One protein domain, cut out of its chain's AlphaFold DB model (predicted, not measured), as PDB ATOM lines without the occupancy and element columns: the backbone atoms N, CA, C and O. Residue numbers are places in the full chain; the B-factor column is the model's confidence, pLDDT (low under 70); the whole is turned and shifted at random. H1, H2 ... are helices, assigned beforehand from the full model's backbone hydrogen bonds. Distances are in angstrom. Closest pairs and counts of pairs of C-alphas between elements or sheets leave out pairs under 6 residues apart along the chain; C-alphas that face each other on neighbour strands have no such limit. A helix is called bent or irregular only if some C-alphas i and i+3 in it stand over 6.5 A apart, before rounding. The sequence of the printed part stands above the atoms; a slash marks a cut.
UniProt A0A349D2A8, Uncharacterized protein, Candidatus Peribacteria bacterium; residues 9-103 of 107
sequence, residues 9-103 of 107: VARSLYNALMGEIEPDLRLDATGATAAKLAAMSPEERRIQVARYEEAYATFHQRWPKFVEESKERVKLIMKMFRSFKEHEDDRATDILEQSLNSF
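What this domain is: This is residues 9 to 103 of the 107 residues of an uncharacterized protein of Candidatus Peribacteria bacterium (UniProt A0A349D2A8). One long bent helix, H3, makes an open arch along nearly the whole length, and three short helices lie on the inner side of that arch: H2 folds back near the beginning of arm H3a, H1 sits under the bend, and H4 folds back along the far end of arm H3b as a hairpin. The 95 printed residues, with four named helices in the order H1, H2, H3, H4 and no named strand, are all helix in class. The whole is extended, with a radius of gyration of the C-alphas of 19.3 A, and spans 63 by 23 by 19 A, a rod.

How they stand to each other: H3, residues 42 to 86, was assigned as one helix by its hydrogen bonds but is bent: C-alphas 61 and 64 are 7.2 A apart. Its arms H3a, residues 42 to 61, and H3b, residues 64 to 86, stand at a steep tilt of 55 degrees. H1, residues 9 to 21, touches H3a with residues 17 to 21 alone, at a steep tilt of 59 degrees; the closest C-alphas, of Ile 21 and Ala 55, are 6.1 A apart. H1 is close to H3b but not clearly touching, the closest C-alphas being those of Leu 13 and Val 67, 7.3 A. H2, residues 30 to 39, is close to H3a but not clearly touching, at a shallow tilt of 29 degrees, opposite ways; the closest C-alphas, of Leu 37 and Arg 45, are 5.9 A apart. H4, residues 91 to 101, touches H3b, of which residues 80 to 84 alone take part, in a helical hairpin at 28 degrees; the closest C-alphas, of Phe 84 and Ala 92, are 6.2 A apart. H1 and H2 are apart. Every O i to N i+4 pair is within hydrogen-bond range in H1, H2, H3a and H3b, and 6 of 7 are in H4.

Where its parts are: H3a is 29.0 A long from C-alpha 42 at (87.645, 249.749, 210.527), and H3b 33.5 A to C-alpha 86 at (77.174, 193.857, 234.626). H1 is 18.4 A, H2 14.4 A and H4 15.9 A long.

The domain as a whole: The C-alphas of Pro 42 and Asp 89, the two farthest apart, are 62.7 A apart. Residues 71 to 76 and 85 to 91 stand free. The printed part has no cut; the links H2 to H3 and H3 to H4 are tight, and H1 to H2 is short. Mean pLDDT of the printed part is 84.8; residues 84 to 103 are under 70.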
ATOM      1  N   VAL A   9      90.495 216.720 224.673       82.19
ATOM      2  CA  VAL A   9      89.309 216.962 225.507       82.19
ATOM      3  C   VAL A   9      89.144 218.452 225.794       82.19
ATOM      4  O   VAL A   9      88.048 218.982 225.654       82.19
ATOM      5  N   ALA A  10      90.227 219.152 226.140       83.25
ATOM      6  CA  ALA A  10      90.187 220.594 226.377       83.25
ATOM      7  C   ALA A  10      89.785 221.363 225.110       83.25
ATOM      8  O   ALA A  10      88.995 222.300 225.194       83.25
ATOM      9  N   ARG A  11      90.264 220.928 223.935       87.12
ATOM     10  CA  ARG A  11      89.852 221.486 222.637       87.12
ATOM     11  C   ARG A  11      88.353 221.298 222.391       87.12
ATOM     12  O   ARG A  11      87.682 222.255 222.013       87.12
ATOM     13  N   SER A  12      87.827 220.096 222.625       89.69
ATOM     14  CA  SER A  12      86.396 219.816 222.456       89.69
ATOM     15  C   SER A  12      85.534 220.616 223.430       89.69
ATOM     16  O   SER A  12      84.545 221.206 223.013       89.69
ATOM     17  N   LEU A  13      85.929 220.696 224.704       89.94
ATOM     18  CA  LEU A  13      85.210 221.479 225.712       89.94
ATOM     19  C   LEU A  13      85.230 222.976 225.385       89.94
ATOM     20  O   LEU A  13      84.202 223.636 225.513       89.94
ATOM     21  N   TYR A  14      86.371 223.504 224.926       93.19
ATOM     22  CA  TYR A  14      86.470 224.887 224.465       93.19
ATOM     23  C   TYR A  14      85.510 225.140 223.302       93.19
ATOM     24  O   TYR A  14      84.701 226.056 223.374       93.19
ATOM     25  N   ASN A  15      85.567 224.314 222.252       94.19
ATOM     26  CA  ASN A  15      84.716 224.490 221.074       94.19
ATOM     27  C   ASN A  15      83.228 224.351 221.405       94.19
ATOM     28  O   ASN A  15      82.424 225.063 220.812       94.19
ATOM     29  N   ALA A  16      82.870 223.468 222.341       93.81
ATOM     30  CA  ALA A  16      81.496 223.309 222.798       93.81
ATOM     31  C   ALA A  16      80.994 224.584 223.487       93.81
ATOM     32  O   ALA A  16      80.037 225.191 223.015       93.81
ATOM     33  N   LEU A  17      81.681 225.048 224.539       95.12
ATOM     34  CA  LEU A  17      81.235 226.239 225.267       95.12
ATOM     35  C   LEU A  17      81.321 227.502 224.405       95.12
ATOM     36  O   LEU A  17      80.425 228.338 224.443       95.12
ATOM     37  N   MET A  18      82.385 227.652 223.616       96.06
ATOM     38  CA  MET A  18      82.530 228.811 222.742       96.06
ATOM     39  C   MET A  18      81.513 228.792 221.600       96.06
ATOM     40  O   MET A  18      81.007 229.840 221.234       96.06
ATOM     41  N   GLY A  19      81.124 227.614 221.107       96.19
ATOM     42  CA  GLY A  19      80.028 227.477 220.149       96.19
ATOM     43  C   GLY A  19      78.680 227.976 220.679       96.19
ATOM     44  O   GLY A  19      77.874 228.456 219.893       96.19
ATOM     45  N   GLU A  20      78.449 227.911 221.993       95.88
ATOM     46  CA  GLU A  20      77.252 228.481 222.626       95.88
ATOM     47  C   GLU A  20      77.349 229.996 222.862       95.88
ATOM     48  O   GLU A  20      76.323 230.666 222.948       95.88
ATOM     49  N   ILE A  21      78.561 230.526 223.049       96.75
ATOM     50  CA  ILE A  21      78.789 231.936 223.398       96.75
ATOM     51  C   ILE A  21      78.962 232.787 222.138       96.75
ATOM     52  O   ILE A  21      78.265 233.780 221.964       96.75
ATOM     53  N   GLU A  22      79.915 232.412 221.288       96.75
ATOM     54  CA  GLU A  22      80.267 233.104 220.053       96.75
ATOM     55  C   GLU A  22      80.889 232.096 219.061       96.75
ATOM     56  O   GLU A  22      82.079 231.769 219.157       96.75
ATOM     57  N   PRO A  23      80.100 231.579 218.100       95.38
ATOM     58  CA  PRO A  23      80.543 230.564 217.145       95.38
ATOM     59  C   PRO A  23      81.767 230.963 216.317       95.38
ATOM     60  O   PRO A  23      82.569 230.096 215.959       95.38
ATOM     61  N   ASP A  24      81.946 232.258 216.042       95.12
ATOM     62  CA  ASP A  24      83.109 232.754 215.305       95.12
ATOM     63  C   ASP A  24      84.422 232.520 216.079       95.12
ATOM     64  O   ASP A  24      85.503 232.459 215.492       95.12
ATOM     65  N   LEU A  25      84.366 232.369 217.402       95.19
ATOM     66  CA  LEU A  25      85.549 232.184 218.241       95.19
ATOM     67  C   LEU A  25      85.907 230.712 218.480       95.19
ATOM     68  O   LEU A  25      86.875 230.429 219.188       95.19
ATOM     69  N   ARG A  26      85.200 229.747 217.874       95.88
ATOM     70  CA  ARG A  26      85.631 228.340 217.928       95.88
ATOM     71  C   ARG A  26      87.006 228.162 217.278       95.88
ATOM     72  O   ARG A  26      87.341 228.804 216.282       95.88
ATOM     73  N   LEU A  27      87.796 227.206 217.775       91.12
ATOM     74  CA  LEU A  27      89.143 226.944 217.245       91.12
ATOM     75  C   LEU A  27      89.125 226.472 215.786       91.12
ATOM     76  O   LEU A  27      90.105 226.666 215.067       91.12
ATOM     77  N   ASP A  28      88.032 225.843 215.357       90.69
ATOM     78  CA  ASP A  28      87.813 225.424 213.970       90.69
ATOM     79  C   ASP A  28      87.306 226.551 213.054       90.69
ATOM     80  O   ASP A  28      87.441 226.438 211.839       90.69
ATOM     81  N   ALA A  29      86.806 227.656 213.614       92.25
ATOM     82  CA  ALA A  29      86.308 228.812 212.869       92.25
ATOM     83  C   ALA A  29      87.373 229.902 212.645       92.25
ATOM     84  O   ALA A  29      87.175 230.788 211.817       92.25
ATOM     85  N   THR A  30      88.531 229.821 213.315       89.50
ATOM     86  CA  THR A  30      89.583 230.864 213.326       89.50
ATOM     87  C   THR A  30      89.950 231.432 211.948       89.50
ATOM     88  O   THR A  30      90.078 232.648 211.803       89.50
ATOM     89  N   GLY A  31      90.085 230.585 210.923       93.19
ATOM     90  CA  GLY A  31      90.386 231.030 209.557       93.19
ATOM     91  C   GLY A  31      89.253 231.840 208.915       93.19
ATOM     92  O   GLY A  31      89.504 232.891 208.322       93.19
ATOM     93  N   ALA A  32      88.005 231.391 209.074       93.81
ATOM     94  CA  ALA A  32      86.829 232.097 208.566       93.81
ATOM     95  C   ALA A  32      86.629 233.436 209.293       93.81
ATOM     96  O   ALA A  32      86.368 234.459 208.659       93.81
ATOM     97  N   THR A  33      86.846 233.455 210.606       94.25
ATOM     98  CA  THR A  33      86.745 234.655 211.444       94.25
ATOM     99  C   THR A  33      87.788 235.701 211.074       94.25
ATOM    100  O   THR A  33      87.461 236.880 210.940       94.25
ATOM    101  N   ALA A  34      89.031 235.287 210.815       94.56
ATOM    102  CA  ALA A  34      90.072 236.195 210.338       94.56
ATOM    103  C   ALA A  34      89.709 236.821 208.981       94.56
ATOM    104  O   ALA A  34      89.861 238.031 208.802       94.56
ATOM    105  N   ALA A  35      89.180 236.024 208.045       96.19
ATOM    106  CA  ALA A  35      88.732 236.519 206.744       96.19
ATOM    107  C   ALA A  35      87.561 237.509 206.874       96.19
ATOM    108  O   ALA A  35      87.584 238.576 206.258       96.19
ATOM    109  N   LYS A  36      86.580 237.199 207.731       94.88
ATOM    110  CA  LYS A  36      85.447 238.079 208.049       94.88
ATOM    111  C   LYS A  36      85.922 239.425 208.599       94.88
ATOM    112  O   LYS A  36      85.532 240.465 208.078       94.88
ATOM    113  N   LEU A  37      86.813 239.417 209.593       95.06
ATOM    114  CA  LEU A  37      87.372 240.645 210.169       95.06
ATOM    115  C   LEU A  37      88.180 241.453 209.146       95.06
ATOM    116  O   LEU A  37      88.110 242.682 209.145       95.06
ATOM    117  N   ALA A  38      88.940 240.785 208.275       96.38
ATOM    118  CA  ALA A  38      89.730 241.444 207.238       96.38
ATOM    119  C   ALA A  38      88.854 242.170 206.203       96.38
ATOM    120  O   ALA A  38      89.235 243.248 205.752       96.38
ATOM    121  N   ALA A  39      87.687 241.608 205.875       97.19
ATOM    122  CA  ALA A  39      86.728 242.185 204.935       97.19
ATOM    123  C   ALA A  39      85.887 243.339 205.520       97.19
ATOM    124  O   ALA A  39      85.298 244.102 204.760       97.19
ATOM    125  N   MET A  40      85.831 243.481 206.848       96.31
ATOM    126  CA  MET A  40      85.106 244.564 207.525       96.31
ATOM    127  C   MET A  40      85.827 245.908 207.421       96.31
ATOM    128  O   MET A  40      87.065 245.972 207.473       96.31
ATOM    129  N   SER A  41      85.047 246.991 207.386       98.00
ATOM    130  CA  SER A  41      85.568 248.344 207.585       98.00
ATOM    131  C   SER A  41      86.185 248.509 208.987       98.00
ATOM    132  O   SER A  41      85.891 247.726 209.898       98.00
ATOM    133  N   PRO A  42      87.036 249.528 209.214       97.19
ATOM    134  CA  PRO A  42      87.645 249.749 210.527       97.19
ATOM    135  C   PRO A  42      86.625 249.925 211.661       97.19
ATOM    136  O   PRO A  42      86.853 249.449 212.773       97.19
ATOM    137  N   GLU A  43      85.498 250.583 211.386       96.81
ATOM    138  CA  GLU A  43      84.449 250.825 212.379       96.81
ATOM    139  C   GLU A  43      83.699 249.537 212.742       96.81
ATOM    140  O   GLU A  43      83.586 249.202 213.923       96.81
ATOM    141  N   GLU A  44      83.275 248.764 211.741       97.38
ATOM    142  CA  GLU A  44      82.623 247.465 211.944       97.38
ATOM    143  C   GLU A  44      83.546 246.486 212.666       97.38
ATOM    144  O   GLU A  44      83.129 245.808 213.605       97.38
ATOM    145  N   ARG A  45      84.828 246.456 212.281       97.44
ATOM    146  CA  ARG A  45      85.833 245.615 212.930       97.44
ATOM    147  C   ARG A  45      85.974 245.967 214.405       97.44
ATOM    148  O   ARG A  45      86.048 245.064 215.230       97.44
ATOM    149  N   ARG A  46      85.990 247.258 214.753       97.06
ATOM    150  CA  ARG A  46      86.069 247.702 216.153       97.06
ATOM    151  C   ARG A  46      84.869 247.212 216.963       97.06
ATOM    152  O   ARG A  46      85.051 246.715 218.069       97.06
ATOM    153  N   ILE A  47      83.661 247.327 216.407       97.50
ATOM    154  CA  ILE A  47      82.431 246.840 217.049       97.50
ATOM    155  C   ILE A  47      82.480 245.317 217.219       97.50
ATOM    156  O   ILE A  47      82.158 244.804 218.288       97.50
ATOM    157  N   GLN A  48      82.916 244.589 216.189       97.06
ATOM    158  CA  GLN A  48      83.002 243.132 216.235       97.06
ATOM    159  C   GLN A  48      84.043 242.645 217.250       97.06
ATOM    160  O   GLN A  48      83.785 241.691 217.979       97.06
ATOM    161  N   VAL A  49      85.196 243.311 217.341       95.75
ATOM    162  CA  VAL A  49      86.228 242.984 218.335       95.75
ATOM    163  C   VAL A  49      85.719 243.224 219.755       95.75
ATOM    164  O   VAL A  49      85.909 242.355 220.597       95.75
ATOM    165  N   ALA A  50      85.002 244.323 220.012       96.75
ATOM    166  CA  ALA A  50      84.398 244.564 221.324       96.75
ATOM    167  C   ALA A  50      83.407 243.450 221.719       96.75
ATOM    168  O   ALA A  50      83.433 242.961 222.845       96.75
ATOM    169  N   ARG A  51      82.592 242.962 220.770       96.38
ATOM    170  CA  ARG A  51      81.725 241.790 221.002       96.38
ATOM    171  C   ARG A  51      82.526 240.529 221.330       96.38
ATOM    172  O   ARG A  51      82.144 239.771 222.216       96.38
ATOM    173  N   TYR A  52      83.644 240.301 220.642       96.94
ATOM    174  CA  TYR A  52      84.520 239.167 220.938       96.94
ATOM    175  C   TYR A  52      85.172 239.275 222.321       96.94
ATOM    176  O   TYR A  52      85.311 238.262 223.004       96.94
ATOM    177  N   GLU A  53      85.526 240.476 222.777       96.69
ATOM    178  CA  GLU A  53      86.021 240.700 224.141       96.69
ATOM    179  C   GLU A  53      84.964 240.327 225.196       96.69
ATOM    180  O   GLU A  53      85.269 239.612 226.155       96.69
ATOM    181  N   GLU A  54      83.704 240.724 224.990       97.75
ATOM    182  CA  GLU A  54      82.577 240.348 225.856       97.75
ATOM    183  C   GLU A  54      82.322 238.829 225.861       97.75
ATOM    184  O   GLU A  54      82.072 238.227 226.916       97.75
ATOM    185  N   ALA A  55      82.442 238.178 224.701       97.44
ATOM    186  CA  ALA A  55      82.342 236.727 224.578       97.44
ATOM    187  C   ALA A  55      83.439 236.009 225.387       97.44
ATOM    188  O   ALA A  55      83.147 235.077 226.143       97.44
ATOM    189  N   TYR A  56      84.691 236.472 225.313       96.69
ATOM    190  CA  TYR A  56      85.780 235.916 226.122       96.69
ATOM    191  C   TYR A  56      85.562 236.122 227.622       96.69
ATOM    192  O   TYR A  56      85.797 235.198 228.405       96.69
ATOM    193  N   ALA A  57      85.064 237.290 228.039       97.88
ATOM    194  CA  ALA A  57      84.706 237.526 229.435       97.88
ATOM    195  C   ALA A  57      83.629 236.535 229.911       97.88
ATOM    196  O   ALA A  57      83.769 235.915 230.970       97.88
ATOM    197  N   THR A  58      82.603 236.310 229.088       97.44
ATOM    198  CA  THR A  58      81.528 235.345 229.364       97.44
ATOM    199  C   THR A  58      82.070 233.918 229.463       97.44
ATOM    200  O   THR A  58      81.696 233.163 230.362       97.44
ATOM    201  N   PHE A  59      83.000 233.542 228.585       97.00
ATOM    202  CA  PHE A  59      83.648 232.235 228.631       97.00
ATOM    203  C   PHE A  59      84.449 232.033 229.908       97.00
ATOM    204  O   PHE A  59      84.265 231.018 230.572       97.00
ATOM    205  N   HIS A  60      85.282 232.999 230.299       95.69
ATOM    206  CA  HIS A  60      86.051 232.903 231.539       95.69
ATOM    207  C   HIS A  60      85.154 232.734 232.769       95.69
ATOM    208  O   HIS A  60      85.493 231.963 233.666       95.69
ATOM    209  N   GLN A  61      83.991 233.390 232.789       97.44
ATOM    210  CA  GLN A  61      83.008 233.226 233.860       97.44
ATOM    211  C   GLN A  61      82.334 231.843 233.843       97.44
ATOM    212  O   GLN A  61      82.155 231.232 234.896       97.44
ATOM    213  N   ARG A  62      81.959 231.327 232.664       96.31
ATOM    214  CA  ARG A  62      81.216 230.058 232.524       96.31
ATOM    215  C   ARG A  62      82.104 228.811 232.572       96.31
ATOM    216  O   ARG A  62      81.625 227.742 232.956       96.31
ATOM    217  N   TRP A  63      83.380 228.934 232.211       93.94
ATOM    218  CA  TRP A  63      84.299 227.811 232.010       93.94
ATOM    219  C   TRP A  63      84.434 226.871 233.217       93.94
ATOM    220  O   TRP A  63      84.272 225.665 233.021       93.94
ATOM    221  N   PRO A  64      84.654 227.344 234.463       93.88
ATOM    222  CA  PRO A  64      84.852 226.440 235.598       93.88
ATOM    223  C   PRO A  64      83.644 225.529 235.844       93.88
ATOM    224  O   PRO A  64      83.797 224.325 236.044       93.88
ATOM    225  N   LYS A  65      82.435 226.100 235.770       94.44
ATOM    226  CA  LYS A  65      81.184 225.362 235.962       94.44
ATOM    227  C   LYS A  65      80.933 224.387 234.813       94.44
ATOM    228  O   LYS A  65      80.626 223.227 235.065       94.44
ATOM    229  N   PHE A  66      81.128 224.831 233.573       93.00
ATOM    230  CA  PHE A  66      80.943 223.990 232.391       93.00
ATOM    231  C   PHE A  66      81.860 222.755 232.400       93.00
ATOM    232  O   PHE A  66      81.422 221.648 232.082       93.00
ATOM    233  N   VAL A  67      83.127 222.923 232.797       89.56
ATOM    234  CA  VAL A  67      84.087 221.813 232.898       89.56
ATOM    235  C   VAL A  67      83.672 220.816 233.979       89.56
ATOM    236  O   VAL A  67      83.706 219.610 233.726       89.56
ATOM    237  N   GLU A  68      83.253 221.285 235.159       89.12
ATOM    238  CA  GLU A  68      82.825 220.379 236.233       89.12
ATOM    239  C   GLU A  68      81.541 219.626 235.854       89.12
ATOM    240  O   GLU A  68      81.475 218.408 236.007       89.12
ATOM    241  N   GLU A  69      80.560 220.303 235.253       90.38
ATOM    242  CA  GLU A  69      79.341 219.656 234.748       90.38
ATOM    243  C   GLU A  69      79.649 218.617 233.663       90.38
ATOM    244  O   GLU A  69      79.095 217.516 233.674       90.38
ATOM    245  N   SER A  70      80.572 218.925 232.748       87.50
ATOM    246  CA  SER A  70      81.001 217.991 231.701       87.50
ATOM    247  C   SER A  70      81.660 216.741 232.289       87.50
ATOM    248  O   SER A  70      81.385 215.619 231.861       87.50
ATOM    249  N   LYS A  71      82.499 216.909 233.315       84.56
ATOM    250  CA  LYS A  71      83.151 215.809 234.033       84.56
ATOM    251  C   LYS A  71      82.140 214.924 234.767       84.56
ATOM    252  O   LYS A  71      82.246 213.700 234.682       84.56
ATOM    253  N   GLU A  72      81.155 215.507 235.446       86.75
ATOM    254  CA  GLU A  72      80.101 214.739 236.122       86.75
ATOM    255  C   GLU A  72      79.216 213.974 235.127       86.75
ATOM    256  O   GLU A  72      78.907 212.801 235.350       86.75
ATOM    257  N   ARG A  73      78.904 214.567 233.968       82.88
ATOM    258  CA  ARG A  73      78.197 213.866 232.881       82.88
ATOM    259  C   ARG A  73      78.982 212.660 232.369       82.88
ATOM    260  O   ARG A  73      78.420 211.576 232.231       82.88
ATOM    261  N   VAL A  74      80.289 212.808 232.144       81.81
ATOM    262  CA  VAL A  74      81.150 211.693 231.713       81.81
ATOM    263  C   VAL A  74      81.177 210.574 232.761       81.81
ATOM    264  O   VAL A  74      81.057 209.399 232.408       81.81
ATOM    265  N   LYS A  75      81.270 210.910 234.055       79.25
ATOM    266  CA  LYS A  75      81.195 209.914 235.138       79.25
ATOM    267  C   LYS A  75      79.864 209.167 235.148       79.25
ATOM    268  O   LYS A  75      79.867 207.949 235.327       79.25
ATOM    269  N   LEU A  76      78.749 209.873 234.950       83.50
ATOM    270  CA  LEU A  76      77.422 209.264 234.876       83.50
ATOM    271  C   LEU A  76      77.343 208.269 233.714       83.50
ATOM    272  O   LEU A  76      76.949 207.124 233.924       83.50
ATOM    273  N   ILE A  77      77.814 208.660 232.527       78.69
ATOM    274  CA  ILE A  77      77.880 207.784 231.349       78.69
ATOM    275  C   ILE A  77      78.731 206.540 231.639       78.69
ATOM    276  O   ILE A  77      78.284 205.422 231.400       78.69
ATOM    277  N   MET A  78      79.916 206.692 232.241       73.88
ATOM    278  CA  MET A  78      80.764 205.552 232.622       73.88
ATOM    279  C   MET A  78      80.119 204.635 233.671       73.88
ATOM    280  O   MET A  78      80.377 203.431 233.684       73.88
ATOM    281  N   LYS A  79      79.326 205.189 234.597       79.00
ATOM    282  CA  LYS A  79      78.569 204.399 235.577       79.00
ATOM    283  C   LYS A  79      77.463 203.604 234.887       79.00
ATOM    284  O   LYS A  79      77.335 202.419 235.174       79.00
ATOM    285  N   MET A  80      76.738 204.227 233.955       76.06
ATOM    286  CA  MET A  80      75.736 203.540 233.140       76.06
ATOM    287  C   MET A  80      76.389 202.399 232.362       76.06
ATOM    288  O   MET A  80      76.049 201.253 232.615       76.06
ATOM    289  N   PHE A  81      77.410 202.664 231.538       75.38
ATOM    290  CA  PHE A  81      78.098 201.624 230.756       75.38
ATOM    291  C   PHE A  81      78.599 200.435 231.593       75.38
ATOM    292  O   PHE A  81      78.516 199.294 231.142       75.38
ATOM    293  N   ARG A  82      79.103 200.668 232.815       73.56
ATOM    294  CA  ARG A  82      79.465 199.573 233.732       73.56
ATOM    295  C   ARG A  82      78.253 198.762 234.179       73.56
ATOM    296  O   ARG A  82      78.308 197.544 234.105       73.56
ATOM    297  N   SER A  83      77.166 199.434 234.556       71.81
ATOM    298  CA  SER A  83      75.910 198.773 234.920       71.81
ATOM    299  C   SER A  83      75.348 197.922 233.779       71.81
ATOM    300  O   SER A  83      74.843 196.845 234.052       71.81
ATOM    301  N   PHE A  84      75.466 198.355 232.518       64.88
ATOM    302  CA  PHE A  84      75.089 197.542 231.348       64.88
ATOM    303  C   PHE A  84      75.960 196.307 231.181       64.88
ATOM    304  O   PHE A  84      75.475 195.228 230.879       64.88
ATOM    305  N   LYS A  85      77.275 196.464 231.351       63.78
ATOM    306  CA  LYS A  85      78.200 195.338 231.221       63.78
ATOM    307  C   LYS A  85      77.979 194.292 232.322       63.78
ATOM    308  O   LYS A  85      78.273 193.122 232.113       63.78
ATOM    309  N   GLU A  86      77.503 194.722 233.487       62.03
ATOM    310  CA  GLU A  86      77.174 193.857 234.626       62.03
ATOM    311  C   GLU A  86      75.739 193.298 234.557       62.03
ATOM    312  O   GLU A  86      75.473 192.244 235.131       62.03
ATOM    313  N   HIS A  87      74.839 193.954 233.817       56.62
ATOM    314  CA  HIS A  87      73.446 193.559 233.622       56.62
ATOM    315  C   HIS A  87      73.056 193.699 232.137       56.62
ATOM    316  O   HIS A  87      72.671 194.783 231.699       56.62
ATOM    317  N   GLU A  88      73.125 192.602 231.368       53.84
ATOM    318  CA  GLU A  88      72.468 192.458 230.049       53.84
ATOM    319  C   GLU A  88      70.933 192.425 230.220       53.84
ATOM    320  O   GLU A  88      70.282 191.438 229.896       53.84
ATOM    321  N   ASP A  89      70.347 193.463 230.820       56.84
ATOM    322  CA  ASP A  89      68.914 193.524 231.110       56.84
ATOM    323  C   ASP A  89      68.317 194.782 230.464       56.84
ATOM    324  O   ASP A  89      68.791 195.904 230.686       56.84
ATOM    325  N   ASP A  90      67.277 194.586 229.650       57.91
ATOM    326  CA  ASP A  90      66.737 195.532 228.659       57.91
ATOM    327  C   ASP A  90      66.397 196.932 229.214       57.91
ATOM    328  O   ASP A  90      66.421 197.924 228.487       57.91
ATOM    329  N   ARG A  91      66.162 197.050 230.527       57.66
ATOM    330  CA  ARG A  91      65.853 198.319 231.213       57.66
ATOM    331  C   ARG A  91      66.992 199.324 231.232       57.66
ATOM    332  O   ARG A  91      66.741 200.522 231.357       57.66
ATOM    333  N   ALA A  92      68.237 198.862 231.185       56.97
ATOM    334  CA  ALA A  92      69.360 199.781 231.144       56.97
ATOM    335  C   ALA A  92      69.290 200.602 229.840       56.97
ATOM    336  O   ALA A  92      69.502 201.820 229.865       56.97
ATOM    337  N   THR A  93      68.914 199.954 228.731       57.62
ATOM    338  CA  THR A  93      68.872 200.498 227.364       57.62
ATOM    339  C   THR A  93      67.915 201.683 227.241       57.62
ATOM    340  O   THR A  93      68.306 202.718 226.702       57.62
ATOM    341  N   ASP A  94      66.737 201.599 227.864       62.84
ATOM    342  CA  ASP A  94      65.738 202.679 227.882       62.84
ATOM    343  C   ASP A  94      66.255 203.958 228.570       62.84
ATOM    344  O   ASP A  94      65.989 205.082 228.134       62.84
ATOM    345  N   ILE A  95      67.046 203.803 229.640       63.25
ATOM    346  CA  ILE A  95      67.640 204.933 230.373       63.25
ATOM    347  C   ILE A  95      68.720 205.618 229.522       63.25
ATOM    348  O   ILE A  95      68.851 206.848 229.560       63.25
ATOM    349  N   LEU A  96      69.481 204.850 228.731       58.47
ATOM    350  CA  LEU A  96      70.447 205.419 227.789       58.47
ATOM    351  C   LEU A  96      69.763 206.172 226.662       58.47
ATOM    352  O   LEU A  96      70.208 207.265 226.334       58.47
ATOM    353  N   GLU A  97      68.698 205.625 226.086       60.78
ATOM    354  CA  GLU A  97      68.012 206.260 224.965       60.78
ATOM    355  C   GLU A  97      67.389 207.601 225.388       60.78
ATOM    356  O   GLU A  97      67.559 208.612 224.707       60.78
ATOM    357  N   GLN A  98      66.800 207.677 226.587       63.94
ATOM    358  CA  GLN A  98      66.346 208.951 227.164       63.94
ATOM    359  C   GLN A  98      67.494 209.925 227.470       63.94
ATOM    360  O   GLN A  98      67.367 211.135 227.260       63.94
ATOM    361  N   SER A  99      68.632 209.420 227.950       61.97
ATOM    362  CA  SER A  99      69.799 210.256 228.265       61.97
ATOM    363  C   SER A  99      70.518 210.759 227.008       61.97
ATOM    364  O   SER A  99      71.075 211.852 227.019       61.97
ATOM    365  N   LEU A 100      70.495 209.989 225.918       59.22
ATOM    366  CA  LEU A 100      71.048 210.365 224.616       59.22
ATOM    367  C   LEU A 100      70.127 211.348 223.882       59.22
ATOM    368  O   LEU A 100      70.605 212.350 223.360       59.22
ATOM    369  N   ASN A 101      68.810 211.133 223.935       59.06
ATOM    370  CA  ASN A 101      67.812 212.035 223.348       59.06
ATOM    371  C   ASN A 101      67.657 213.365 224.104       59.06
ATOM    372  O   ASN A 101      67.035 214.295 223.597       59.06
ATOM    373  N   SER A 102      68.221 213.475 225.309       54.16
ATOM    374  CA  SER A 102      68.302 214.732 226.065       54.16
ATOM    375  C   SER A 102      69.607 215.502 225.831       54.16
ATOM    376  O   SER A 102      69.780 216.588 226.392       54.16
ATOM    377  N   PHE A 103      70.512 215.005 224.974       48.12
ATOM    378  CA  PHE A 103      71.569 215.854 224.428       48.12
ATOM    379  C   PHE A 103      70.951 216.866 223.456       48.12
ATOM    380  O   PHE A 103      70.194 216.470 222.566       48.12
TER     381      PHE A 103